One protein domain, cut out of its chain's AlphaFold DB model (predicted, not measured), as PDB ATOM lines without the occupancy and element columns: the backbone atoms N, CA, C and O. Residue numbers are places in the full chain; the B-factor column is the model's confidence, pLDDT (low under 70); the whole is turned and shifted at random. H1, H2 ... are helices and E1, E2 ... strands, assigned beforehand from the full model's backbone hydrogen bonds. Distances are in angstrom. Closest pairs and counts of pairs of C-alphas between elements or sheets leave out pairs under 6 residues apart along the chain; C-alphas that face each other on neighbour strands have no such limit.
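What this domain is: This is residues 244 to 415 of the 483 residues of the protein "Glyco_hydro_64 domain-containing protein" of Actinobacteria bacterium (UniProt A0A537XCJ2). With little regular structure, this is a strongly twisted sheet that curls round helix H3, with H1 and H2 near one end and long loops about it. The 172 printed residues hold H1 E1 E2 E3 E4 E5 H2 H3 in order, mixed, with only 65 in named elements. The branched sheet is antiparallel; the whole is compact, radius of gyration of the C-alphas 16.1 A, spans 49 by 35 by 32 A.

Where its parts are: H1, residues 244 to 251, begins at C-alpha 244 (15.687, 123.589, 10.899). E1 is 266 to 275, 26.1 A; E2 286 to 294, 26.2 A; E3 300 to 307, 22.3 A; E4 322 to 324; E5 329 to 331. H2 is 333 to 341; H3, 354 to 368, 20.6 A, ends at (12.350, 131.951, 2.350).

How they stand to each other: E1 to E4 form a meander, each the antiparallel neighbour of the one before: N 271 and O 290 are 2.9 A apart, N 291 and O 303 2.8 A, N 306 and O 323 2.8 A. E5 pairs with E3, N 302 and O 329 at 2.8 A. H3 is on the sheet; H2 touches it about perpendicular, 79 degrees, closest C-alphas Ile 340 and Thr 364, 5.2 A. H1 touches H2, closest C-alphas Gly 244 and Asp 337, 5.8 A. In H1, H2 and H3 every O i to N i+4 pair is within hydrogen-bond range.

The domain as a whole: The printed part has no cut; H1 to E1, E3 to E4 and H2 to H3 are long links. Residues 369 to 415 hold no named element. Mean pLDDT of the printed part is 70.9, with 73 residues under 70, among them 304 to 326.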
ATOM      1  N   GLY A 244      15.152 124.957  10.834       81.25
ATOM      2  CA  GLY A 244      15.687 123.589  10.899       81.25
ATOM      3  C   GLY A 244      14.610 122.500  10.743       81.25
ATOM      4  O   GLY A 244      14.723 121.659   9.847       81.25
ATOM      5  N   PRO A 245      13.460 122.568  11.450       80.12
ATOM      6  CA  PRO A 245      12.338 121.643  11.268       80.12
ATOM      7  C   PRO A 245      11.784 121.564   9.835       80.12
ATOM      8  O   PRO A 245      11.250 120.528   9.426       80.12
ATOM      9  N   TYR A 246      11.889 122.640   9.049       81.31
ATOM     10  CA  TYR A 246      11.537 122.636   7.627       81.31
ATOM     11  C   TYR A 246      12.666 122.060   6.774       81.31
ATOM     12  O   TYR A 246      12.370 121.233   5.909       81.31
ATOM     13  N   ILE A 247      13.925 122.404   7.054       85.06
ATOM     14  CA  ILE A 247      15.100 121.820   6.392       85.06
ATOM     15  C   ILE A 247      15.095 120.287   6.560       85.06
ATOM     16  O   ILE A 247      15.090 119.572   5.559       85.06
ATOM     17  N   HIS A 248      14.942 119.760   7.783       83.44
ATOM     18  CA  HIS A 248      14.804 118.316   8.054       83.44
ATOM     19  C   HIS A 248      13.606 117.676   7.348       83.44
ATOM     20  O   HIS A 248      13.721 116.598   6.754       83.44
ATOM     21  N   SER A 249      12.430 118.309   7.417       80.62
ATOM     22  CA  SER A 249      11.202 117.771   6.813       80.62
ATOM     23  C   SER A 249      11.252 117.787   5.281       80.62
ATOM     24  O   SER A 249      10.597 116.969   4.636       80.62
ATOM     25  N   LEU A 250      12.049 118.675   4.682       85.06
ATOM     26  CA  LEU A 250      12.390 118.650   3.264       85.06
ATOM     27  C   LEU A 250      13.401 117.538   2.965       85.06
ATOM     28  O   LEU A 250      13.090 116.648   2.173       85.06
ATOM     29  N   ALA A 251      14.563 117.554   3.625       87.88
ATOM     30  CA  ALA A 251      15.663 116.618   3.402       87.88
ATOM     31  C   ALA A 251      15.196 115.159   3.493       87.88
ATOM     32  O   ALA A 251      15.360 114.398   2.543       87.88
ATOM     33  N   SER A 252      14.494 114.789   4.570       85.75
ATOM     34  CA  SER A 252      13.944 113.438   4.792       85.75
ATOM     35  C   SER A 252      12.966 112.943   3.713       85.75
ATOM     36  O   SER A 252      12.702 111.741   3.630       85.75
ATOM     37  N   ARG A 253      12.428 113.846   2.881       83.50
ATOM     38  CA  ARG A 253      11.456 113.555   1.813       83.50
ATOM     39  C   ARG A 253      12.037 113.610   0.412       83.50
ATOM     40  O   ARG A 253      11.361 113.183  -0.525       83.50
ATOM     41  N   LEU A 254      13.254 114.124   0.258       88.69
ATOM     42  CA  LEU A 254      13.971 114.016  -1.001       88.69
ATOM     43  C   LEU A 254      14.326 112.535  -1.264       88.69
ATOM     44  O   LEU A 254      14.538 111.772  -0.306       88.69
ATOM     45  N   PRO A 255      14.346 112.105  -2.541       91.56
ATOM     46  CA  PRO A 255      14.749 110.756  -2.922       91.56
ATOM     47  C   PRO A 255      16.106 110.376  -2.329       91.56
ATOM     48  O   PRO A 255      17.024 111.192  -2.305       91.56
ATOM     49  N   LEU A 256      16.233 109.130  -1.868       95.12
ATOM     50  CA  LEU A 256      17.524 108.571  -1.475       95.12
ATOM     51  C   LEU A 256      18.336 108.263  -2.737       95.12
ATOM     52  O   LEU A 256      17.866 107.524  -3.605       95.12
ATOM     53  N   VAL A 257      19.555 108.784  -2.819       94.88
ATOM     54  CA  VAL A 257      20.478 108.511  -3.921       94.88
ATOM     55  C   VAL A 257      21.079 107.114  -3.733       94.88
ATOM     56  O   VAL A 257      21.788 106.840  -2.766       94.88
ATOM     57  N   THR A 258      20.785 106.197  -4.655       95.62
ATOM     58  CA  THR A 258      21.174 104.778  -4.547       95.62
ATOM     59  C   THR A 258      22.522 104.442  -5.196       95.62
ATOM     60  O   THR A 258      23.079 103.375  -4.922       95.62
ATOM     61  N   THR A 259      23.067 105.344  -6.018       90.31
ATOM     62  CA  THR A 259      24.253 105.145  -6.872       90.31
ATOM     63  C   THR A 259      25.046 106.441  -7.052       90.31
ATOM     64  O   THR A 259      24.449 107.513  -7.056       90.31
ATOM     65  N   GLY A 260      26.352 106.346  -7.319       87.75
ATOM     66  CA  GLY A 260      27.209 107.505  -7.614       87.75
ATOM     67  C   GLY A 260      27.899 108.098  -6.381       87.75
ATOM     68  O   GLY A 260      27.946 107.459  -5.333       87.75
ATOM     69  N   TYR A 261      28.457 109.303  -6.537       86.25
ATOM     70  CA  TYR A 261      29.237 110.010  -5.509       86.25
ATOM     71  C   TYR A 261      28.408 110.300  -4.244       86.25
ATOM     72  O   TYR A 261      28.793 109.884  -3.157       86.25
ATOM     73  N   PHE A 262      27.208 110.864  -4.406       90.69
ATOM     74  CA  PHE A 262      26.256 111.171  -3.324       90.69
ATOM     75  C   PHE A 262      25.447 109.955  -2.820       90.69
ATOM     76  O   PHE A 262      24.323 110.095  -2.341       90.69
ATOM     77  N   ARG A 263      25.946 108.719  -2.974       94.50
ATOM     78  CA  ARG A 263      25.200 107.509  -2.577       94.50
ATOM     79  C   ARG A 263      24.978 107.467  -1.062       94.50
ATOM     80  O   ARG A 263      25.923 107.296  -0.300       94.50
ATOM     81  N   GLY A 264      23.710 107.470  -0.654       93.00
ATOM     82  CA  GLY A 264      23.283 107.527   0.749       93.00
ATOM     83  C   GLY A 264      22.668 108.873   1.144       93.00
ATOM     84  O   GLY A 264      21.907 108.919   2.111       93.00
ATOM     85  N   ASP A 265      22.913 109.919   0.354       95.44
ATOM     86  CA  ASP A 265      22.370 111.257   0.571       95.44
ATOM     87  C   ASP A 265      20.957 111.393  -0.014       95.44
ATOM     88  O   ASP A 265      20.435 110.500  -0.696       95.44
ATOM     89  N   ARG A 266      20.306 112.527   0.257       93.88
ATOM     90  CA  ARG A 266      18.944 112.823  -0.197       93.88
ATOM     91  C   ARG A 266      18.886 114.066  -1.075       93.88
ATOM     92  O   ARG A 266      19.256 115.155  -0.647       93.88
ATOM     93  N   GLY A 267      18.366 113.914  -2.290       92.12
ATOM     94  CA  GLY A 267      18.326 114.989  -3.279       92.12
ATOM     95  C   GLY A 267      17.749 114.558  -4.634       92.12
ATOM     96  O   GLY A 267      17.140 113.490  -4.729       92.12
ATOM     97  N   PRO A 268      17.924 115.375  -5.686       91.62
ATOM     98  CA  PRO A 268      18.514 116.714  -5.652       91.62
ATOM     99  C   PRO A 268      17.497 117.812  -5.278       91.62
ATOM    100  O   PRO A 268      16.303 117.719  -5.583       91.62
ATOM    101  N   LEU A 269      17.990 118.896  -4.678       90.62
ATOM    102  CA  LEU A 269      17.467 120.244  -4.926       90.62
ATOM    103  C   LEU A 269      18.176 120.795  -6.164       90.62
ATOM    104  O   LEU A 269      19.398 120.797  -6.191       90.62
ATOM    105  N   VAL A 270      17.458 121.252  -7.185       89.44
ATOM    106  CA  VAL A 270      18.070 121.743  -8.429       89.44
ATOM    107  C   VAL A 270      17.948 123.261  -8.500       89.44
ATOM    108  O   VAL A 270      16.838 123.795  -8.503       89.44
ATOM    109  N   ILE A 271      19.083 123.952  -8.604       86.69
ATOM    110  CA  ILE A 271      19.135 125.375  -8.948       86.69
ATOM    111  C   ILE A 271      19.570 125.466 -10.409       86.69
ATOM    112  O   ILE A 271      20.631 124.979 -10.792       86.69
ATOM    113  N   ASN A 272      18.701 126.045 -11.223       80.94
ATOM    114  CA  ASN A 272      18.835 126.215 -12.660       80.94
ATOM    115  C   ASN A 272      18.384 127.638 -13.005       80.94
ATOM    116  O   ASN A 272      17.182 127.927 -12.978       80.94
ATOM    117  N   ASP A 273      19.347 128.521 -13.260       77.25
ATOM    118  CA  ASP A 273      19.118 129.940 -13.549       77.25
ATOM    119  C   ASP A 273      20.190 130.495 -14.506       77.25
ATOM    120  O   ASP A 273      21.142 129.807 -14.887       77.25
ATOM    121  N   LEU A 274      20.008 131.743 -14.933       72.81
ATOM    122  CA  LEU A 274      20.894 132.477 -15.825       72.81
ATOM    123  C   LEU A 274      21.682 133.533 -15.040       72.81
ATOM    124  O   LEU A 274      21.144 134.578 -14.678       72.81
ATOM    125  N   TYR A 275      22.979 133.298 -14.830       69.88
ATOM    126  CA  TYR A 275      23.854 134.301 -14.234       69.88
ATOM    127  C   TYR A 275      24.284 135.327 -15.295       69.88
ATOM    128  O   TYR A 275      24.985 135.007 -16.257       69.88
ATOM    129  N   GLY A 276      23.834 136.574 -15.123       58.69
ATOM    130  CA  GLY A 276      24.084 137.670 -16.067       58.69
ATOM    131  C   GLY A 276      25.476 138.304 -15.985       58.69
ATOM    132  O   GLY A 276      25.882 138.955 -16.943       58.69
ATOM    133  N   GLY A 277      26.211 138.094 -14.886       57.84
ATOM    134  CA  GLY A 277      27.509 138.731 -14.628       57.84
ATOM    135  C   GLY A 277      27.449 140.234 -14.364       57.84
ATOM    136  O   GLY A 277      26.480 140.912 -14.705       57.84
ATOM    137  N   ASP A 278      28.539 140.768 -13.819       52.53
ATOM    138  CA  ASP A 278      28.810 142.201 -13.908       52.53
ATOM    139  C   ASP A 278      29.323 142.552 -15.320       52.53
ATOM    140  O   ASP A 278      29.939 141.712 -15.994       52.53
ATOM    141  N   PRO A 279      29.106 143.793 -15.802       40.47
ATOM    142  CA  PRO A 279      29.657 144.272 -17.068       40.47
ATOM    143  C   PRO A 279      31.190 144.386 -16.992       40.47
ATOM    144  O   PRO A 279      31.752 145.443 -16.718       40.47
ATOM    145  N   GLY A 280      31.861 143.260 -17.241       41.78
ATOM    146  CA  GLY A 280      33.314 143.090 -17.174       41.78
ATOM    147  C   GLY A 280      33.744 141.637 -16.928       41.78
ATOM    148  O   GLY A 280      34.813 141.237 -17.382       41.78
ATOM    149  N   THR A 281      32.903 140.811 -16.292       51.81
ATOM    150  CA  THR A 281      33.217 139.420 -15.899       51.81
ATOM    151  C   THR A 281      32.601 138.369 -16.834       51.81
ATOM    152  O   THR A 281      32.089 137.335 -16.404       51.81
ATOM    153  N   ALA A 282      32.690 138.605 -18.149       52.16
ATOM    154  CA  ALA A 282      32.050 137.792 -19.194       52.16
ATOM    155  C   ALA A 282      32.355 136.278 -19.136       52.16
ATOM    156  O   ALA A 282      31.548 135.478 -19.600       52.16
ATOM    157  N   ALA A 283      33.483 135.872 -18.543       53.84
ATOM    158  CA  ALA A 283      33.885 134.469 -18.411       53.84
ATOM    159  C   ALA A 283      32.935 133.608 -17.554       53.84
ATOM    160  O   ALA A 283      32.878 132.397 -17.757       53.84
ATOM    161  N   ASN A 284      32.182 134.217 -16.628       54.75
ATOM    162  CA  ASN A 284      31.248 133.507 -15.746       54.75
ATOM    163  C   ASN A 284      29.780 133.639 -16.192       54.75
ATOM    164  O   ASN A 284      28.898 133.063 -15.561       54.75
ATOM    165  N   GLN A 285      29.498 134.399 -17.254       64.75
ATOM    166  CA  GLN A 285      28.134 134.660 -17.715       64.75
ATOM    167  C   GLN A 285      27.546 133.440 -18.429       64.75
ATOM    168  O   GLN A 285      28.181 132.851 -19.304       64.75
ATOM    169  N   GLY A 286      26.308 133.079 -18.091       66.06
ATOM    170  CA  GLY A 286      25.620 131.961 -18.726       66.06
ATOM    171  C   GLY A 286      24.617 131.256 -17.825       66.06
ATOM    172  O   GLY A 286      24.388 131.619 -16.671       66.06
ATOM    173  N   TRP A 287      24.000 130.225 -18.385       74.06
ATOM    174  CA  TRP A 287      23.106 129.343 -17.649       74.06
ATOM    175  C   TRP A 287      23.920 128.431 -16.744       74.06
ATOM    176  O   TRP A 287      24.884 127.833 -17.203       74.06
ATOM    177  N   PHE A 288      23.526 128.242 -15.492       74.88
ATOM    178  CA  PHE A 288      24.134 127.229 -14.630       74.88
ATOM    179  C   PHE A 288      23.078 126.244 -14.150       74.88
ATOM    180  O   PHE A 288      21.906 126.587 -14.000       74.88
ATOM    181  N   LYS A 289      23.507 125.004 -13.911       82.62
ATOM    182  CA  LYS A 289      22.702 123.990 -13.242       82.62
ATOM    183  C   LYS A 289      23.552 123.342 -12.158       82.62
ATOM    184  O   LYS A 289      24.537 122.668 -12.458       82.62
ATOM    185  N   VAL A 290      23.130 123.514 -10.911       85.19
ATOM    186  CA  VAL A 290      23.717 122.851  -9.745       85.19
ATOM    187  C   VAL A 290      22.660 122.051  -8.990       85.19
ATOM    188  O   VAL A 290      21.467 122.367  -9.023       85.19
ATOM    189  N   GLU A 291      23.100 120.978  -8.351       90.06
ATOM    190  CA  GLU A 291      22.290 120.008  -7.630       90.06
ATOM    191  C   GLU A 291      22.791 119.893  -6.185       90.06
ATOM    192  O   GLU A 291      23.979 119.719  -5.928       90.06
ATOM    193  N   GLY A 292      21.869 120.034  -5.235       92.44
ATOM    194  CA  GLY A 292      22.114 119.979  -3.800       92.44
ATOM    195  C   GLY A 292      21.630 118.671  -3.181       92.44
ATOM    196  O   GLY A 292      20.468 118.292  -3.361       92.44
ATOM    197  N   PHE A 293      22.495 118.020  -2.408       94.38
ATOM    198  CA  PHE A 293      22.239 116.758  -1.717       94.38
ATOM    199  C   PHE A 293      22.471 116.909  -0.208       94.38
ATOM    200  O   PHE A 293      23.496 117.439   0.220       94.38
ATOM    201  N   PHE A 294      21.503 116.464   0.594       93.94
ATOM    202  CA  PHE A 294      21.606 116.437   2.053       93.94
ATOM    203  C   PHE A 294      22.177 115.106   2.530       93.94
ATOM    204  O   PHE A 294      21.573 114.061   2.271       93.94
ATOM    205  N   ASP A 295      23.271 115.152   3.284       92.31
ATOM    206  CA  ASP A 295      23.773 113.976   3.989       92.31
ATOM    207  C   ASP A 295      22.916 113.633   5.225       92.31
ATOM    208  O   ASP A 295      21.980 114.348   5.606       92.31
ATOM    209  N   ALA A 296      23.231 112.513   5.877       87.62
ATOM    210  CA  ALA A 296      22.511 112.049   7.065       87.62
ATOM    211  C   ALA A 296      22.625 112.985   8.291       87.62
ATOM    212  O   ALA A 296      21.861 112.816   9.242       87.62
ATOM    213  N   SER A 297      23.551 113.953   8.283       86.19
ATOM    214  CA  SER A 297      23.718 114.971   9.330       86.19
ATOM    215  C   SER A 297      22.947 116.269   9.057       86.19
ATOM    216  O   SER A 297      22.930 117.148   9.913       86.19
ATOM    217  N   GLY A 298      22.310 116.401   7.885       83.31
ATOM    218  CA  GLY A 298      21.616 117.624   7.467       83.31
ATOM    219  C   GLY A 298      22.518 118.652   6.775       83.31
ATOM    220  O   GLY A 298      22.035 119.712   6.374       83.31
ATOM    221  N   LYS A 299      23.806 118.350   6.574       89.75
ATOM    222  CA  LYS A 299      24.702 119.174   5.755       89.75
ATOM    223  C   LYS A 299      24.299 119.050   4.284       89.75
ATOM    224  O   LYS A 299      24.131 117.949   3.764       89.75
ATOM    225  N   LEU A 300      24.175 120.190   3.615       90.88
ATOM    226  CA  LEU A 300      23.898 120.292   2.187       90.88
ATOM    227  C   LEU A 300      25.218 120.442   1.420       90.88
ATOM    228  O   LEU A 300      26.009 121.343   1.706       90.88
ATOM    229  N   THR A 301      25.440 119.580   0.430       90.62
ATOM    230  CA  THR A 301      26.528 119.710  -0.550       90.62
ATOM    231  C   THR A 301      25.921 120.047  -1.904       90.62
ATOM    232  O   THR A 301      25.020 119.345  -2.353       90.62
ATOM    233  N   ILE A 302      26.381 121.133  -2.528       87.06
ATOM    234  CA  ILE A 302      25.963 121.588  -3.857       87.06
ATOM    235  C   ILE A 302      27.120 121.370  -4.835       87.06
ATOM    236  O   ILE A 302      28.200 121.930  -4.653       87.06
ATOM    237  N   ASP A 303      26.850 120.592  -5.879       81.44
ATOM    238  CA  ASP A 303      27.750 120.245  -6.986       81.44
ATOM    239  C   ASP A 303      27.057 120.560  -8.330       81.44
ATOM    240  O   ASP A 303      25.844 120.761  -8.383       81.44
ATOM    241  N   GLY A 304      27.795 120.648  -9.433       69.19
ATOM    242  CA  GLY A 304      27.241 120.828 -10.773       69.19
ATOM    243  C   GLY A 304      28.132 121.661 -11.682       69.19
ATOM    244  O   GLY A 304      29.356 121.558 -11.645       69.19
ATOM    245  N   GLY A 305      27.532 122.481 -12.548       63.59
ATOM    246  CA  GLY A 305      28.311 123.228 -13.532       63.59
ATOM    247  C   GLY A 305      27.587 124.348 -14.265       63.59
ATOM    248  O   GLY A 305      26.360 124.482 -14.264       63.59
ATOM    249  N   LEU A 306      28.410 125.163 -14.913       61.06
ATOM    250  CA  LEU A 306      28.040 126.281 -15.762       61.06
ATOM    251  C   LEU A 306      27.929 125.795 -17.217       61.06
ATOM    252  O   LEU A 306      28.891 125.295 -17.803       61.06
ATOM    253  N   HIS A 307      26.756 125.971 -17.817       59.41
ATOM    254  CA  HIS A 307      26.544 125.911 -19.259       59.41
ATOM    255  C   HIS A 307      26.826 127.298 -19.851       59.41
ATOM    256  O   HIS A 307      25.929 128.137 -19.991       59.41
ATOM    257  N   VAL A 308      28.087 127.543 -20.212       51.19
ATOM    258  CA  VAL A 308      28.478 128.796 -20.869       51.19
ATOM    259  C   VAL A 308      27.883 128.828 -22.277       51.19
ATOM    260  O   VAL A 308      28.434 128.264 -23.225       51.19
ATOM    261  N   GLN A 309      26.753 129.519 -22.422       48.84
ATOM    262  CA  GLN A 309      26.273 130.007 -23.706       48.84
ATOM    263  C   GLN A 309      26.551 131.505 -23.768       48.84
ATOM    264  O   GLN A 309      26.040 132.262 -22.943       48.84
ATOM    265  N   GLY A 310      27.342 131.941 -24.753       49.97
ATOM    266  CA  GLY A 310      27.522 133.369 -25.011       49.97
ATOM    267  C   GLY A 310      26.162 134.044 -25.224       49.97
ATOM    268  O   GLY A 310      25.307 133.495 -25.923       49.97
ATOM    269  N   LEU A 311      25.970 135.217 -24.613       50.53
ATOM    270  CA  LEU A 311      24.691 135.937 -24.507       50.53
ATOM    271  C   LEU A 311      24.219 136.580 -25.832       50.53
ATOM    272  O   LEU A 311      23.897 137.765 -25.889       50.53
ATOM    273  N   GLY A 312      24.165 135.803 -26.912       46.19
ATOM    274  CA  GLY A 312      23.420 136.162 -28.118       46.19
ATOM    275  C   GLY A 312      21.908 136.040 -27.896       46.19
ATOM    276  O   GLY A 312      21.453 135.275 -27.045       46.19
ATOM    277  N   GLU A 313      21.112 136.737 -28.710       38.12
ATOM    278  CA  GLU A 313      19.646 136.879 -28.561       38.12
ATOM    279  C   GLU A 313      18.827 135.561 -28.641       38.12
ATOM    280  O   GLU A 313      17.604 135.576 -28.515       38.12
ATOM    281  N   GLY A 314      19.483 134.406 -28.814       40.12
ATOM    282  CA  GLY A 314      18.880 133.069 -28.837       40.12
ATOM    283  C   GLY A 314      19.032 132.229 -27.557       40.12
ATOM    284  O   GLY A 314      18.545 131.098 -27.539       40.12
ATOM    285  N   ALA A 315      19.682 132.728 -26.497       48.25
ATOM    286  CA  ALA A 315      20.041 131.958 -25.292       48.25
ATOM    287  C   ALA A 315      18.862 131.642 -24.327       48.25
ATOM    288  O   ALA A 315      18.937 131.869 -23.121       48.25
ATOM    289  N   GLN A 316      17.746 131.115 -24.846       43.78
ATOM    290  CA  GLN A 316      16.529 130.794 -24.074       43.78
ATOM    291  C   GLN A 316      16.477 129.361 -23.506       43.78
ATOM    292  O   GLN A 316      15.433 128.945 -22.998       43.78
ATOM    293  N   LYS A 317      17.556 128.577 -23.609       48.47
ATOM    294  CA  LYS A 317      17.628 127.199 -23.094       48.47
ATOM    295  C   LYS A 317      19.032 126.890 -22.564       48.47
ATOM    296  O   LYS A 317      19.986 127.379 -23.160       48.47
ATOM    297  N   PRO A 318      19.172 126.006 -21.558       49.22
ATOM    298  CA  PRO A 318      20.459 125.402 -21.234       49.22
ATOM    299  C   PRO A 318      21.022 124.679 -22.466       49.22
ATOM    300  O   PRO A 318      20.373 123.789 -23.021       49.22
ATOM    301  N   GLY A 319      22.213 125.074 -22.906       47.38
ATOM    302  CA  GLY A 319      22.894 124.493 -24.059       47.38
ATOM    303  C   GLY A 319      24.289 125.086 -24.224       47.38
ATOM    304  O   GLY A 319      24.480 126.278 -24.020       47.38
ATOM    305  N   GLY A 320      25.264 124.253 -24.579       52.06
ATOM    306  CA  GLY A 320      26.684 124.612 -24.586       52.06
ATOM    307  C   GLY A 320      27.516 123.631 -23.763       52.06
ATOM    308  O   GLY A 320      26.970 122.746 -23.094       52.06
ATOM    309  N   THR A 321      28.839 123.771 -23.837       55.12
ATOM    310  CA  THR A 321      29.783 122.934 -23.088       55.12
ATOM    311  C   THR A 321      29.568 123.115 -21.587       55.12
ATOM    312  O   THR A 321      29.452 124.239 -21.100       55.12
ATOM    313  N   PHE A 322      29.496 122.001 -20.861       59.62
ATOM    314  CA  PHE A 322      29.396 121.994 -19.406       59.62
ATOM    315  C   PHE A 322      30.788 122.173 -18.800       59.62
ATOM    316  O   PHE A 322      31.654 121.314 -18.977       59.62
ATOM    317  N   THR A 323      30.989 123.270 -18.078       63.44
ATOM    318  CA  THR A 323      32.166 123.488 -17.234       63.44
ATOM    319  C   THR A 323      31.750 123.216 -15.788       63.44
ATOM    320  O   THR A 323      30.907 123.957 -15.281       63.44
ATOM    321  N   PRO A 324      32.285 122.181 -15.110       65.19
ATOM    322  CA  PRO A 324      32.007 121.952 -13.693       65.19
ATOM    323  C   PRO A 324      32.315 123.196 -12.852       65.19
ATOM    324  O   PRO A 324      33.240 123.949 -13.177       65.19
ATOM    325  N   ILE A 325      31.567 123.423 -11.768       69.19
ATOM    326  CA  ILE A 325      31.958 124.456 -10.802       69.19
ATOM    327  C   ILE A 325      33.312 124.063 -10.175       69.19
ATOM    328  O   ILE A 325      33.549 122.877  -9.958       69.19
ATOM    329  N   PRO A 326      34.230 125.011  -9.893       65.75
ATOM    330  CA  PRO A 326      35.586 124.654  -9.455       65.75
ATOM    331  C   PRO A 326      35.680 123.881  -8.131       65.75
ATOM    332  O   PRO A 326      36.730 123.306  -7.850       65.75
ATOM    333  N   GLN A 327      34.639 123.928  -7.293       76.00
ATOM    334  CA  GLN A 327      34.608 123.318  -5.968       76.00
ATOM    335  C   GLN A 327      33.157 123.087  -5.513       76.00
ATOM    336  O   GLN A 327      32.318 123.977  -5.657       76.00
ATOM    337  N   ASP A 328      32.885 121.951  -4.870       81.44
ATOM    338  CA  ASP A 328      31.642 121.710  -4.134       81.44
ATOM    339  C   ASP A 328      31.381 122.813  -3.094       81.44
ATOM    340  O   ASP A 328      32.209 123.104  -2.220       81.44
ATOM    341  N   MET A 329      30.180 123.384  -3.129       86.25
ATOM    342  CA  MET A 329      29.716 124.342  -2.132       86.25
ATOM    343  C   MET A 329      29.024 123.591  -0.995       86.25
ATOM    344  O   MET A 329      27.931 123.052  -1.158       86.25
ATOM    345  N   THR A 330      29.648 123.564   0.184       87.25
ATOM    346  CA  THR A 330      29.087 122.895   1.370       87.25
ATOM    347  C   THR A 330      28.506 123.889   2.373       87.25
ATOM    348  O   THR A 330      29.069 124.959   2.613       87.25
ATOM    349  N   ILE A 331      27.361 123.529   2.956       88.62
ATOM    350  CA  ILE A 331      26.560 124.367   3.853       88.62
ATOM    351  C   ILE A 331      26.093 123.489   5.023       88.62
ATOM    352  O   ILE A 331      25.492 122.436   4.806       88.62
ATOM    353  N   SER A 332      26.374 123.887   6.267       87.06
ATOM    354  CA  SER A 332      25.837 123.178   7.441       87.06
ATOM    355  C   SER A 332      24.363 123.532   7.664       87.06
ATOM    356  O   SER A 332      23.926 124.607   7.257       87.06
ATOM    357  N   GLU A 333      23.587 122.677   8.332       84.69
ATOM    358  CA  GLU A 333      22.179 122.983   8.621       84.69
ATOM    359  C   GLU A 333      21.997 124.294   9.420       84.69
ATOM    360  O   GLU A 333      21.232 125.134   8.945       84.69
ATOM    361  N   PRO A 334      22.713 124.564  10.539       84.69
ATOM    362  CA  PRO A 334      22.616 125.858  11.224       84.69
ATOM    363  C   PRO A 334      22.971 127.041  10.319       84.69
ATOM    364  O   PRO A 334      22.379 128.110  10.421       84.69
ATOM    365  N   THR A 335      23.924 126.848   9.403       85.44
ATOM    366  CA  THR A 335      24.292 127.859   8.407       85.44
ATOM    367  C   THR A 335      23.163 128.111   7.408       85.44
ATOM    368  O   THR A 335      22.937 129.255   7.031       85.44
ATOM    369  N   LEU A 336      22.431 127.074   6.999       85.38
ATOM    370  CA  LEU A 336      21.278 127.203   6.111       85.38
ATOM    371  C   LEU A 336      20.072 127.834   6.826       85.38
ATOM    372  O   LEU A 336      19.417 128.678   6.228       85.38
ATOM    373  N   ASP A 337      19.808 127.496   8.092       81.88
ATOM    374  CA  ASP A 337      18.765 128.129   8.920       81.88
ATOM    375  C   ASP A 337      19.020 129.637   9.105       81.88
ATOM    376  O   ASP A 337      18.183 130.470   8.741       81.88
ATOM    377  N   ILE A 338      20.234 130.002   9.539       79.50
ATOM    378  CA  ILE A 338      20.712 131.394   9.564       79.50
ATOM    379  C   ILE A 338      20.611 132.016   8.166       79.50
ATOM    380  O   ILE A 338      20.153 133.149   8.014       79.50
ATOM    381  N   GLY A 339      20.985 131.263   7.134       79.75
ATOM    382  CA  GLY A 339      20.915 131.664   5.737       79.75
ATOM    383  C   GLY A 339      19.509 132.012   5.257       79.75
ATOM    384  O   GLY A 339      19.387 132.872   4.403       79.75
ATOM    385  N   ILE A 340      18.446 131.438   5.819       81.88
ATOM    386  CA  ILE A 340      17.065 131.814   5.476       81.88
ATOM    387  C   ILE A 340      16.704 133.175   6.085       81.88
ATOM    388  O   ILE A 340      16.050 133.999   5.460       81.88
ATOM    389  N   TYR A 341      17.126 133.446   7.318       78.56
ATOM    390  CA  TYR A 341      16.677 134.641   8.038       78.56
ATOM    391  C   TYR A 341      17.584 135.861   7.916       78.56
ATOM    392  O   TYR A 341      17.095 136.991   7.971       78.56
ATOM    393  N   GLN A 342      18.883 135.622   7.798       72.00
ATOM    394  CA  GLN A 342      19.941 136.631   7.792       72.00
ATOM    395  C   GLN A 342      20.612 136.716   6.414       72.00
ATOM    396  O   GLN A 342      21.129 137.765   6.042       72.00
ATOM    397  N   GLN A 343      20.606 135.612   5.651       66.69
ATOM    398  CA  GLN A 343      21.219 135.471   4.318       66.69
ATOM    399  C   GLN A 343      22.703 135.884   4.223       66.69
ATOM    400  O   GLN A 343      23.254 135.979   3.124       66.69
ATOM    401  N   GLY A 344      23.392 136.067   5.354       62.75
ATOM    402  CA  GLY A 344      24.818 136.374   5.397       62.75
ATOM    403  C   GLY A 344      25.657 135.267   4.756       62.75
ATOM    404  O   GLY A 344      25.487 134.089   5.075       62.75
ATOM    405  N   PHE A 345      26.570 135.644   3.855       61.28
ATOM    406  CA  PHE A 345      27.403 134.712   3.092       61.28
ATOM    407  C   PHE A 345      28.242 133.819   4.012       61.28
ATOM    408  O   PHE A 345      29.282 134.225   4.530       61.28
ATOM    409  N   THR A 346      27.791 132.585   4.202       64.62
ATOM    410  CA  THR A 346      28.488 131.570   4.988       64.62
ATOM    411  C   THR A 346      28.355 130.232   4.266       64.62
ATOM    412  O   THR A 346      27.326 129.571   4.303       64.62
ATOM    413  N   TYR A 347      29.396 129.848   3.533       68.12
ATOM    414  CA  TYR A 347      29.479 128.579   2.808       68.12
ATOM    415  C   TYR A 347      30.948 128.188   2.610       68.12
ATOM    416  O   TYR A 347      31.830 129.043   2.642       68.12
ATOM    417  N   GLY A 348      31.223 126.893   2.437       55.91
ATOM    418  CA  GLY A 348      32.570 126.301   2.494       55.91
ATOM    419  C   GLY A 348      33.525 126.602   1.326       55.91
ATOM    420  O   GLY A 348      34.405 125.789   1.052       55.91
ATOM    421  N   VAL A 349      33.358 127.727   0.627       60.81
ATOM    422  CA  VAL A 349      34.178 128.142  -0.525       60.81
ATOM    423  C   VAL A 349      34.830 129.490  -0.215       60.81
ATOM    424  O   VAL A 349      34.170 130.400   0.282       60.81
ATOM    425  N   GLY A 350      36.129 129.621  -0.495       51.50
ATOM    426  CA  GLY A 350      36.881 130.859  -0.263       51.50
ATOM    427  C   GLY A 350      36.349 132.053  -1.072       51.50
ATOM    428  O   GLY A 350      35.810 131.883  -2.163       51.50
ATOM    429  N   ASN A 351      36.508 133.259  -0.515       46.28
ATOM    430  CA  ASN A 351      35.931 134.522  -0.995       46.28
ATOM    431  C   ASN A 351      35.926 134.736  -2.523       46.28
ATOM    432  O   ASN A 351      36.955 134.607  -3.183       46.28
ATOM    433  N   GLY A 352      34.818 135.295  -3.025       51.00
ATOM    434  CA  GLY A 352      34.866 136.249  -4.143       51.00
ATOM    435  C   GLY A 352      34.475 135.756  -5.537       51.00
ATOM    436  O   GLY A 352      34.714 136.485  -6.491       51.00
ATOM    437  N   ASN A 353      33.872 134.572  -5.690       64.69
ATOM    438  CA  ASN A 353      33.235 134.195  -6.956       64.69
ATOM    439  C   ASN A 353      31.713 134.397  -6.875       64.69
ATOM    440  O   ASN A 353      31.004 133.662  -6.178       64.69
ATOM    441  N   ASP A 354      31.240 135.387  -7.632       70.94
ATOM    442  CA  ASP A 354      29.847 135.832  -7.736       70.94
ATOM    443  C   ASP A 354      28.851 134.704  -8.039       70.94
ATOM    444  O   ASP A 354      27.698 134.773  -7.613       70.94
ATOM    445  N   LEU A 355      29.281 133.639  -8.728       75.25
ATOM    446  CA  LEU A 355      28.429 132.490  -9.031       75.25
ATOM    447  C   LEU A 355      27.968 131.772  -7.752       75.25
ATOM    448  O   LEU A 355      26.794 131.429  -7.644       75.25
ATOM    449  N   TYR A 356      28.838 131.595  -6.749       80.19
ATOM    450  CA  TYR A 356      28.427 130.991  -5.472       80.19
ATOM    451  C   TYR A 356      27.531 131.928  -4.659       80.19
ATOM    452  O   TYR A 356      26.617 131.459  -3.985       80.19
ATOM    453  N   ALA A 357      27.734 133.246  -4.762       78.75
ATOM    454  CA  ALA A 357      26.835 134.232  -4.164       78.75
ATOM    455  C   ALA A 357      25.447 134.212  -4.835       78.75
ATOM    456  O   ALA A 357      24.428 134.349  -4.158       78.75
ATOM    457  N   TRP A 358      25.390 133.978  -6.150       80.12
ATOM    458  CA  TRP A 358      24.146 133.808  -6.902       80.12
ATOM    459  C   TRP A 358      23.424 132.505  -6.528       80.12
ATOM    460  O   TRP A 358      22.237 132.545  -6.213       80.12
ATOM    461  N   ILE A 359      24.151 131.382  -6.472       83.25
ATOM    462  CA  ILE A 359      23.652 130.079  -6.001       83.25
ATOM    463  C   ILE A 359      23.107 130.192  -4.569       83.25
ATOM    464  O   ILE A 359      22.006 129.717  -4.291       83.25
ATOM    465  N   TRP A 360      23.836 130.857  -3.667       86.00
ATOM    466  CA  TRP A 360      23.400 131.129  -2.295       86.00
ATOM    467  C   TRP A 360      22.109 131.952  -2.246       86.00
ATOM    468  O   TRP A 360      21.169 131.578  -1.541       86.00
ATOM    469  N   GLY A 361      22.037 133.040  -3.019       82.94
ATOM    470  CA  GLY A 361      20.854 133.897  -3.090       82.94
ATOM    471  C   GLY A 361      19.620 133.165  -3.619       82.94
ATOM    472  O   GLY A 361      18.533 133.319  -3.065       82.94
ATOM    473  N   ASP A 362      19.778 132.313  -4.631       84.31
ATOM    474  CA  ASP A 362      18.684 131.500  -5.175       84.31
ATOM    475  C   ASP A 362      18.223 130.406  -4.208       84.31
ATOM    476  O   ASP A 362      17.016 130.226  -4.013       84.31
ATOM    477  N   LEU A 363      19.172 129.707  -3.575       88.38
ATOM    478  CA  LEU A 363      18.912 128.675  -2.573       88.38
ATOM    479  C   LEU A 363      18.088 129.236  -1.409       88.38
ATOM    480  O   LEU A 363      17.004 128.719  -1.113       88.38
ATOM    481  N   THR A 364      18.610 130.286  -0.767       86.94
ATOM    482  CA  THR A 364      18.028 130.913   0.428       86.94
ATOM    483  C   THR A 364      16.677 131.544   0.113       86.94
ATOM    484  O   THR A 364      15.692 131.171   0.747       86.94
ATOM    485  N   SER A 365      16.568 132.335  -0.962       84.31
ATOM    486  CA  SER A 365      15.289 132.916  -1.411       84.31
ATOM    487  C   SER A 365      14.203 131.860  -1.642       84.31
ATOM    488  O   SER A 365      13.033 132.070  -1.321       84.31
ATOM    489  N   ALA A 366      14.551 130.696  -2.198       86.25
ATOM    490  CA  ALA A 366      13.583 129.626  -2.422       86.25
ATOM    491  C   ALA A 366      13.188 128.876  -1.129       86.25
ATOM    492  O   ALA A 366      12.059 128.373  -1.042       86.25
ATOM    493  N   PHE A 367      14.040 128.857  -0.095       87.50
ATOM    494  CA  PHE A 367      13.633 128.463   1.259       87.50
ATOM    495  C   PHE A 367      12.732 129.525   1.904       87.50
ATOM    496  O   PHE A 367      11.647 129.176   2.375       87.50
ATOM    497  N   ASP A 368      13.122 130.802   1.858       85.88
ATOM    498  CA  ASP A 368      12.350 131.951   2.350       85.88
ATOM    499  C   ASP A 368      10.922 131.958   1.817       85.88
ATOM    500  O   ASP A 368       9.965 132.040   2.584       85.88
ATOM    501  N   TYR A 369      10.770 131.823   0.499       83.31
ATOM    502  CA  TYR A 369       9.484 131.788  -0.189       83.31
ATOM    503  C   TYR A 369       8.686 130.496   0.046       83.31
ATOM    504  O   TYR A 369       7.499 130.444  -0.300       83.31
ATOM    505  N   GLY A 370       9.299 129.462   0.628       83.56
ATOM    506  CA  GLY A 370       8.685 128.149   0.818       83.56
ATOM    507  C   GLY A 370       8.457 127.390  -0.489       83.56
ATOM    508  O   GLY A 370       7.451 126.687  -0.619       83.56
ATOM    509  N   TYR A 371       9.333 127.579  -1.485       84.25
ATOM    510  CA  TYR A 371       9.237 126.913  -2.785       84.25
ATOM    511  C   TYR A 371       9.758 125.474  -2.759       84.25
ATOM    512  O   TYR A 371       9.153 124.615  -3.408       84.25
ATOM    513  N   TRP A 372      10.810 125.174  -1.995       86.00
ATOM    514  CA  TRP A 372      11.323 123.807  -1.893       86.00
ATOM    515  C   TRP A 372      10.288 122.865  -1.255       86.00
ATOM    516  O   TRP A 372       9.672 123.152  -0.224       86.00
ATOM    517  N   GLY A 373      10.023 121.734  -1.911       79.00
ATOM    518  CA  GLY A 373       8.968 120.799  -1.517       79.00
ATOM    519  C   GLY A 373       7.533 121.326  -1.704       79.00
ATOM    520  O   GLY A 373       6.565 120.675  -1.301       79.00
ATOM    521  N   SER A 374       7.349 122.504  -2.300       78.31
ATOM    522  CA  SER A 374       6.028 123.069  -2.591       78.31
ATOM    523  C   SER A 374       5.319 122.309  -3.734       78.31
ATOM    524  O   SER A 374       5.864 121.361  -4.304       78.31
ATOM    525  N   PRO A 375       4.096 122.707  -4.148       76.50
ATOM    526  CA  PRO A 375       3.458 122.170  -5.350       76.50
ATOM    527  C   PRO A 375       4.276 122.301  -6.642       76.50
ATOM    528  O   PRO A 375       3.923 121.646  -7.626       76.50
ATOM    529  N   TYR A 376       5.304 123.148  -6.638       78.25
ATOM    530  CA  TYR A 376       6.169 123.456  -7.773       78.25
ATOM    531  C   TYR A 376       7.366 122.510  -7.903       78.25
ATOM    532  O   TYR A 376       8.000 122.504  -8.944       78.25
ATOM    533  N   GLY A 377       7.620 121.657  -6.905       81.25
ATOM    534  CA  GLY A 377       8.722 120.696  -6.936       81.25
ATOM    535  C   GLY A 377      10.009 121.249  -6.330       81.25
ATOM    536  O   GLY A 377       9.967 122.085  -5.429       81.25
ATOM    537  N   ASN A 378      11.140 120.727  -6.806       86.25
ATOM    538  CA  ASN A 378      12.477 120.986  -6.267       86.25
ATOM    539  C   ASN A 378      13.459 121.447  -7.356       86.25
ATOM    540  O   ASN A 378      14.638 121.117  -7.296       86.25
ATOM    541  N   ASN A 379      12.975 122.170  -8.364       86.12
ATOM    542  CA  ASN A 379      13.792 122.733  -9.434       86.12
ATOM    543  C   ASN A 379      13.442 124.213  -9.590       86.12
ATOM    544  O   ASN A 379      12.276 124.551  -9.789       86.12
ATOM    545  N   SER A 380      14.428 125.099  -9.467       82.50
ATOM    546  CA  SER A 380      14.171 126.539  -9.378       82.50
ATOM    547  C   SER A 380      13.521 127.122 -10.638       82.50
ATOM    548  O   SER A 380      12.702 128.036 -10.542       82.50
ATOM    549  N   ILE A 381      13.766 126.522 -11.809       77.81
ATOM    550  CA  ILE A 381      13.132 126.916 -13.080       77.81
ATOM    551  C   ILE A 381      11.597 126.730 -13.085       77.81
ATOM    552  O   ILE A 381      10.895 127.342 -13.892       77.81
ATOM    553  N   ASP A 382      11.048 125.924 -12.167       78.06
ATOM    554  CA  ASP A 382       9.599 125.770 -11.983       78.06
ATOM    555  C   ASP A 382       8.998 126.895 -11.111       78.06
ATOM    556  O   ASP A 382       7.774 127.100 -11.094       78.06
ATOM    557  N   PHE A 383       9.844 127.657 -10.401       77.38
ATOM    558  CA  PHE A 383       9.455 128.782  -9.542       77.38
ATOM    559  C   PHE A 383       9.361 130.091 -10.338       77.38
ATOM    560  O   PHE A 383       8.434 130.872 -10.119       77.38
ATOM    561  N   SER A 384      10.243 130.324 -11.314       65.88
ATOM    562  CA  SER A 384      10.038 131.356 -12.336       65.88
ATOM    563  C   SER A 384      10.654 130.984 -13.673       65.88
ATOM    564  O   SER A 384      11.611 130.224 -13.752       65.88
ATOM    565  N   ARG A 385      10.149 131.613 -14.742       54.03
ATOM    566  CA  ARG A 385      10.922 131.671 -15.984       54.03
ATOM    567  C   ARG A 385      12.229 132.437 -15.704       54.03
ATOM    568  O   ARG A 385      12.140 133.493 -15.071       54.03
ATOM    569  N   PRO A 386      13.387 131.909 -16.120       48.38
ATOM    570  CA  PRO A 386      14.699 132.436 -15.751       48.38
ATOM    571  C   PRO A 386      14.944 133.833 -16.318       48.38
ATOM    572  O   PRO A 386      14.358 134.236 -17.334       48.38
ATOM    573  N   ILE A 387      15.770 134.597 -15.608       48.66
ATOM    574  CA  ILE A 387      15.871 136.045 -15.781       48.66
ATOM    575  C   ILE A 387      16.925 136.373 -16.842       48.66
ATOM    576  O   ILE A 387      18.114 136.481 -16.566       48.66
ATOM    577  N   GLY A 388      16.473 136.625 -18.071       40.03
ATOM    578  CA  GLY A 388      17.266 137.404 -19.024       40.03
ATOM    579  C   GLY A 388      17.410 138.851 -18.538       40.03
ATOM    580  O   GLY A 388      16.418 139.446 -18.091       40.03
ATOM    581  N   MET A 389      18.623 139.414 -18.644       35.84
ATOM    582  CA  MET A 389      18.936 140.793 -18.245       35.84
ATOM    583  C   MET A 389      17.876 141.785 -18.749       35.84
ATOM    584  O   MET A 389      17.583 141.859 -19.940       35.84
ATOM    585  N   GLY A 390      17.287 142.553 -17.827       35.62
ATOM    586  CA  GLY A 390      16.322 143.611 -18.141       35.62
ATOM    587  C   GLY A 390      14.883 143.167 -18.452       35.62
ATOM    588  O   GLY A 390      14.053 144.026 -18.752       35.62
ATOM    589  N   SER A 391      14.531 141.875 -18.375       35.50
ATOM    590  CA  SER A 391      13.154 141.448 -18.678       35.50
ATOM    591  C   SER A 391      12.186 141.633 -17.494       35.50
ATOM    592  O   SER A 391      12.261 140.957 -16.471       35.50
ATOM    593  N   THR A 392      11.194 142.518 -17.650       39.03
ATOM    594  CA  THR A 392      10.081 142.655 -16.694       39.03
ATOM    595  C   THR A 392       9.061 141.523 -16.873       39.03
ATOM    596  O   THR A 392       7.963 141.742 -17.393       39.03
ATOM    597  N   GLN A 393       9.405 140.302 -16.461       47.25
ATOM    598  CA  GLN A 393       8.430 139.217 -16.311       47.25
ATOM    599  C   GLN A 393       7.858 139.224 -14.880       47.25
ATOM    600  O   GLN A 393       8.571 139.458 -13.920       47.25
ATOM    601  N   THR A 394       6.575 138.963 -14.632       45.75
ATOM    602  CA  THR A 394       5.521 138.529 -15.559       45.75
ATOM    603  C   THR A 394       4.953 137.205 -15.046       45.75
ATOM    604  O   THR A 394       3.864 137.171 -14.487       45.75
ATOM    605  N   ASN A 395       5.725 136.114 -15.098       51.81
ATOM    606  CA  ASN A 395       5.173 134.752 -14.973       51.81
ATOM    607  C   ASN A 395       5.854 133.831 -13.936       51.81
ATOM    608  O   ASN A 395       5.835 132.615 -14.099       51.81
ATOM    609  N   GLY A 396       6.437 134.386 -12.868       64.56
ATOM    610  CA  GLY A 396       6.838 133.596 -11.693       64.56
ATOM    611  C   GLY A 396       5.645 133.057 -10.888       64.56
ATOM    612  O   GLY A 396       4.542 133.616 -10.924       64.56
ATOM    613  N   GLN A 397       5.872 131.983 -10.137       75.06
ATOM    614  CA  GLN A 397       4.925 131.473  -9.153       75.06
ATOM    615  C   GLN A 397       4.736 132.481  -8.001       75.06
ATOM    616  O   GLN A 397       5.615 133.296  -7.729       75.06
ATOM    617  N   PRO A 398       3.582 132.479  -7.313       74.94
ATOM    618  CA  PRO A 398       3.421 133.190  -6.048       74.94
ATOM    619  C   PRO A 398       4.158 132.471  -4.907       74.94
ATOM    620  O   PRO A 398       3.954 131.272  -4.691       74.94
ATOM    621  N   ALA A 399       4.929 133.228  -4.132       78.12
ATOM    622  CA  ALA A 399       5.594 132.756  -2.925       78.12
ATOM    623  C   ALA A 399       4.618 132.549  -1.756       78.12
ATOM    624  O   ALA A 399       3.420 132.855  -1.838       78.12
ATOM    625  N   PHE A 400       5.156 132.051  -0.638       77.75
ATOM    626  CA  PHE A 400       4.468 131.928   0.650       77.75
ATOM    627  C   PHE A 400       3.152 131.140   0.543       77.75
ATOM    628  O   PHE A 400       2.164 131.422   1.232       77.75
ATOM    629  N   ARG A 401       3.084 130.170  -0.382       66.81
ATOM    630  CA  ARG A 401       1.839 129.451  -0.666       66.81
ATOM    631  C   ARG A 401       1.476 128.521   0.498       66.81
ATOM    632  O   ARG A 401       2.217 127.587   0.785       66.81
ATOM    633  N   PRO A 402       0.290 128.675   1.116       53.12
ATOM    634  CA  PRO A 402      -0.067 127.935   2.330       53.12
ATOM    635  C   PRO A 402      -0.456 126.466   2.087       53.12
ATOM    636  O   PRO A 402      -0.725 125.745   3.041       53.12
ATOM    637  N   LYS A 403      -0.539 126.011   0.828       54.59
ATOM    638  CA  LYS A 403      -0.865 124.622   0.473       54.59
ATOM    639  C   LYS A 403       0.344 123.958  -0.178       54.59
ATOM    640  O   LYS A 403       0.675 124.293  -1.315       54.59
ATOM    641  N   ARG A 404       0.958 122.996   0.514       55.91
ATOM    642  CA  ARG A 404       1.986 122.107  -0.056       55.91
ATOM    643  C   ARG A 404       1.315 120.878  -0.697       55.91
ATOM    644  O   ARG A 404       0.253 120.466  -0.239       55.91
ATOM    645  N   LYS A 405       1.883 120.329  -1.786       44.47
ATOM    646  CA  LYS A 405       1.313 119.153  -2.501       44.47
ATOM    647  C   LYS A 405       1.348 117.887  -1.647       44.47
ATOM    648  O   LYS A 405       0.500 117.018  -1.798       44.47
ATOM    649  N   VAL A 406       2.330 117.810  -0.759       41.47
ATOM    650  CA  VAL A 406       2.482 116.752   0.231       41.47
ATOM    651  C   VAL A 406       2.274 117.394   1.595       41.47
ATOM    652  O   VAL A 406       2.795 118.482   1.844       41.47
ATOM    653  N   ALA A 407       1.535 116.740   2.490       44.28
ATOM    654  CA  ALA A 407       1.514 117.138   3.890       44.28
ATOM    655  C   ALA A 407       2.901 116.856   4.476       44.28
ATOM    656  O   ALA A 407       3.208 115.710   4.820       44.28
ATOM    657  N   PHE A 408       3.762 117.879   4.511       49.22
ATOM    658  CA  PHE A 408       4.971 117.882   5.334       49.22
ATOM    659  C   PHE A 408       4.512 117.512   6.731       49.22
ATOM    660  O   PHE A 408       3.589 118.141   7.253       49.22
ATOM    661  N   ALA A 409       5.054 116.410   7.255       39.31
ATOM    662  CA  ALA A 409       4.654 115.915   8.559       39.31
ATOM    663  C   ALA A 409       4.836 117.088   9.523       39.31
ATOM    664  O   ALA A 409       5.879 117.747   9.433       39.31
ATOM    665  N   PRO A 410       3.824 117.417  10.344       42.12
ATOM    666  CA  PRO A 410       3.885 118.591  11.188       42.12
ATOM    667  C   PRO A 410       4.956 118.363  12.251       42.12
ATOM    668  O   PRO A 410       4.668 117.859  13.333       42.12
ATOM    669  N   ALA A 411       6.193 118.747  11.933       40.66
ATOM    670  CA  ALA A 411       7.192 119.066  12.929       40.66
ATOM    671  C   ALA A 411       6.555 120.162  13.800       40.66
ATOM    672  O   ALA A 411       6.192 121.215  13.256       40.66
ATOM    673  N   PRO A 412       6.285 119.913  15.095       40.59
ATOM    674  CA  PRO A 412       5.478 120.826  15.891       40.59
ATOM    675  C   PRO A 412       6.129 122.214  15.959       40.59
ATOM    676  O   PRO A 412       7.186 122.375  16.552       40.59
ATOM    677  N   GLY A 413       5.495 123.213  15.334       47.41
ATOM    678  CA  GLY A 413       5.983 124.598  15.289       47.41
ATOM    679  C   GLY A 413       6.786 125.000  14.042       47.41
ATOM    680  O   GLY A 413       6.999 126.194  13.852       47.41
ATOM    681  N   GLY A 414       7.168 124.064  13.163       57.53
ATOM    682  CA  GLY A 414       7.976 124.363  11.974       57.53
ATOM    683  C   GLY A 414       7.253 125.242  10.944       57.53
ATOM    684  O   GLY A 414       6.232 124.844  10.369       57.53
ATOM    685  N   LEU A 415       7.793 126.433  10.678       71.88
ATOM    686  CA  LEU A 415       7.329 127.302   9.594       71.88
ATOM    687  C   LEU A 415       7.644 126.692   8.219       71.88
ATOM    688  O   LEU A 415       8.543 125.882   8.068       71.88
TER     689      LEU A 415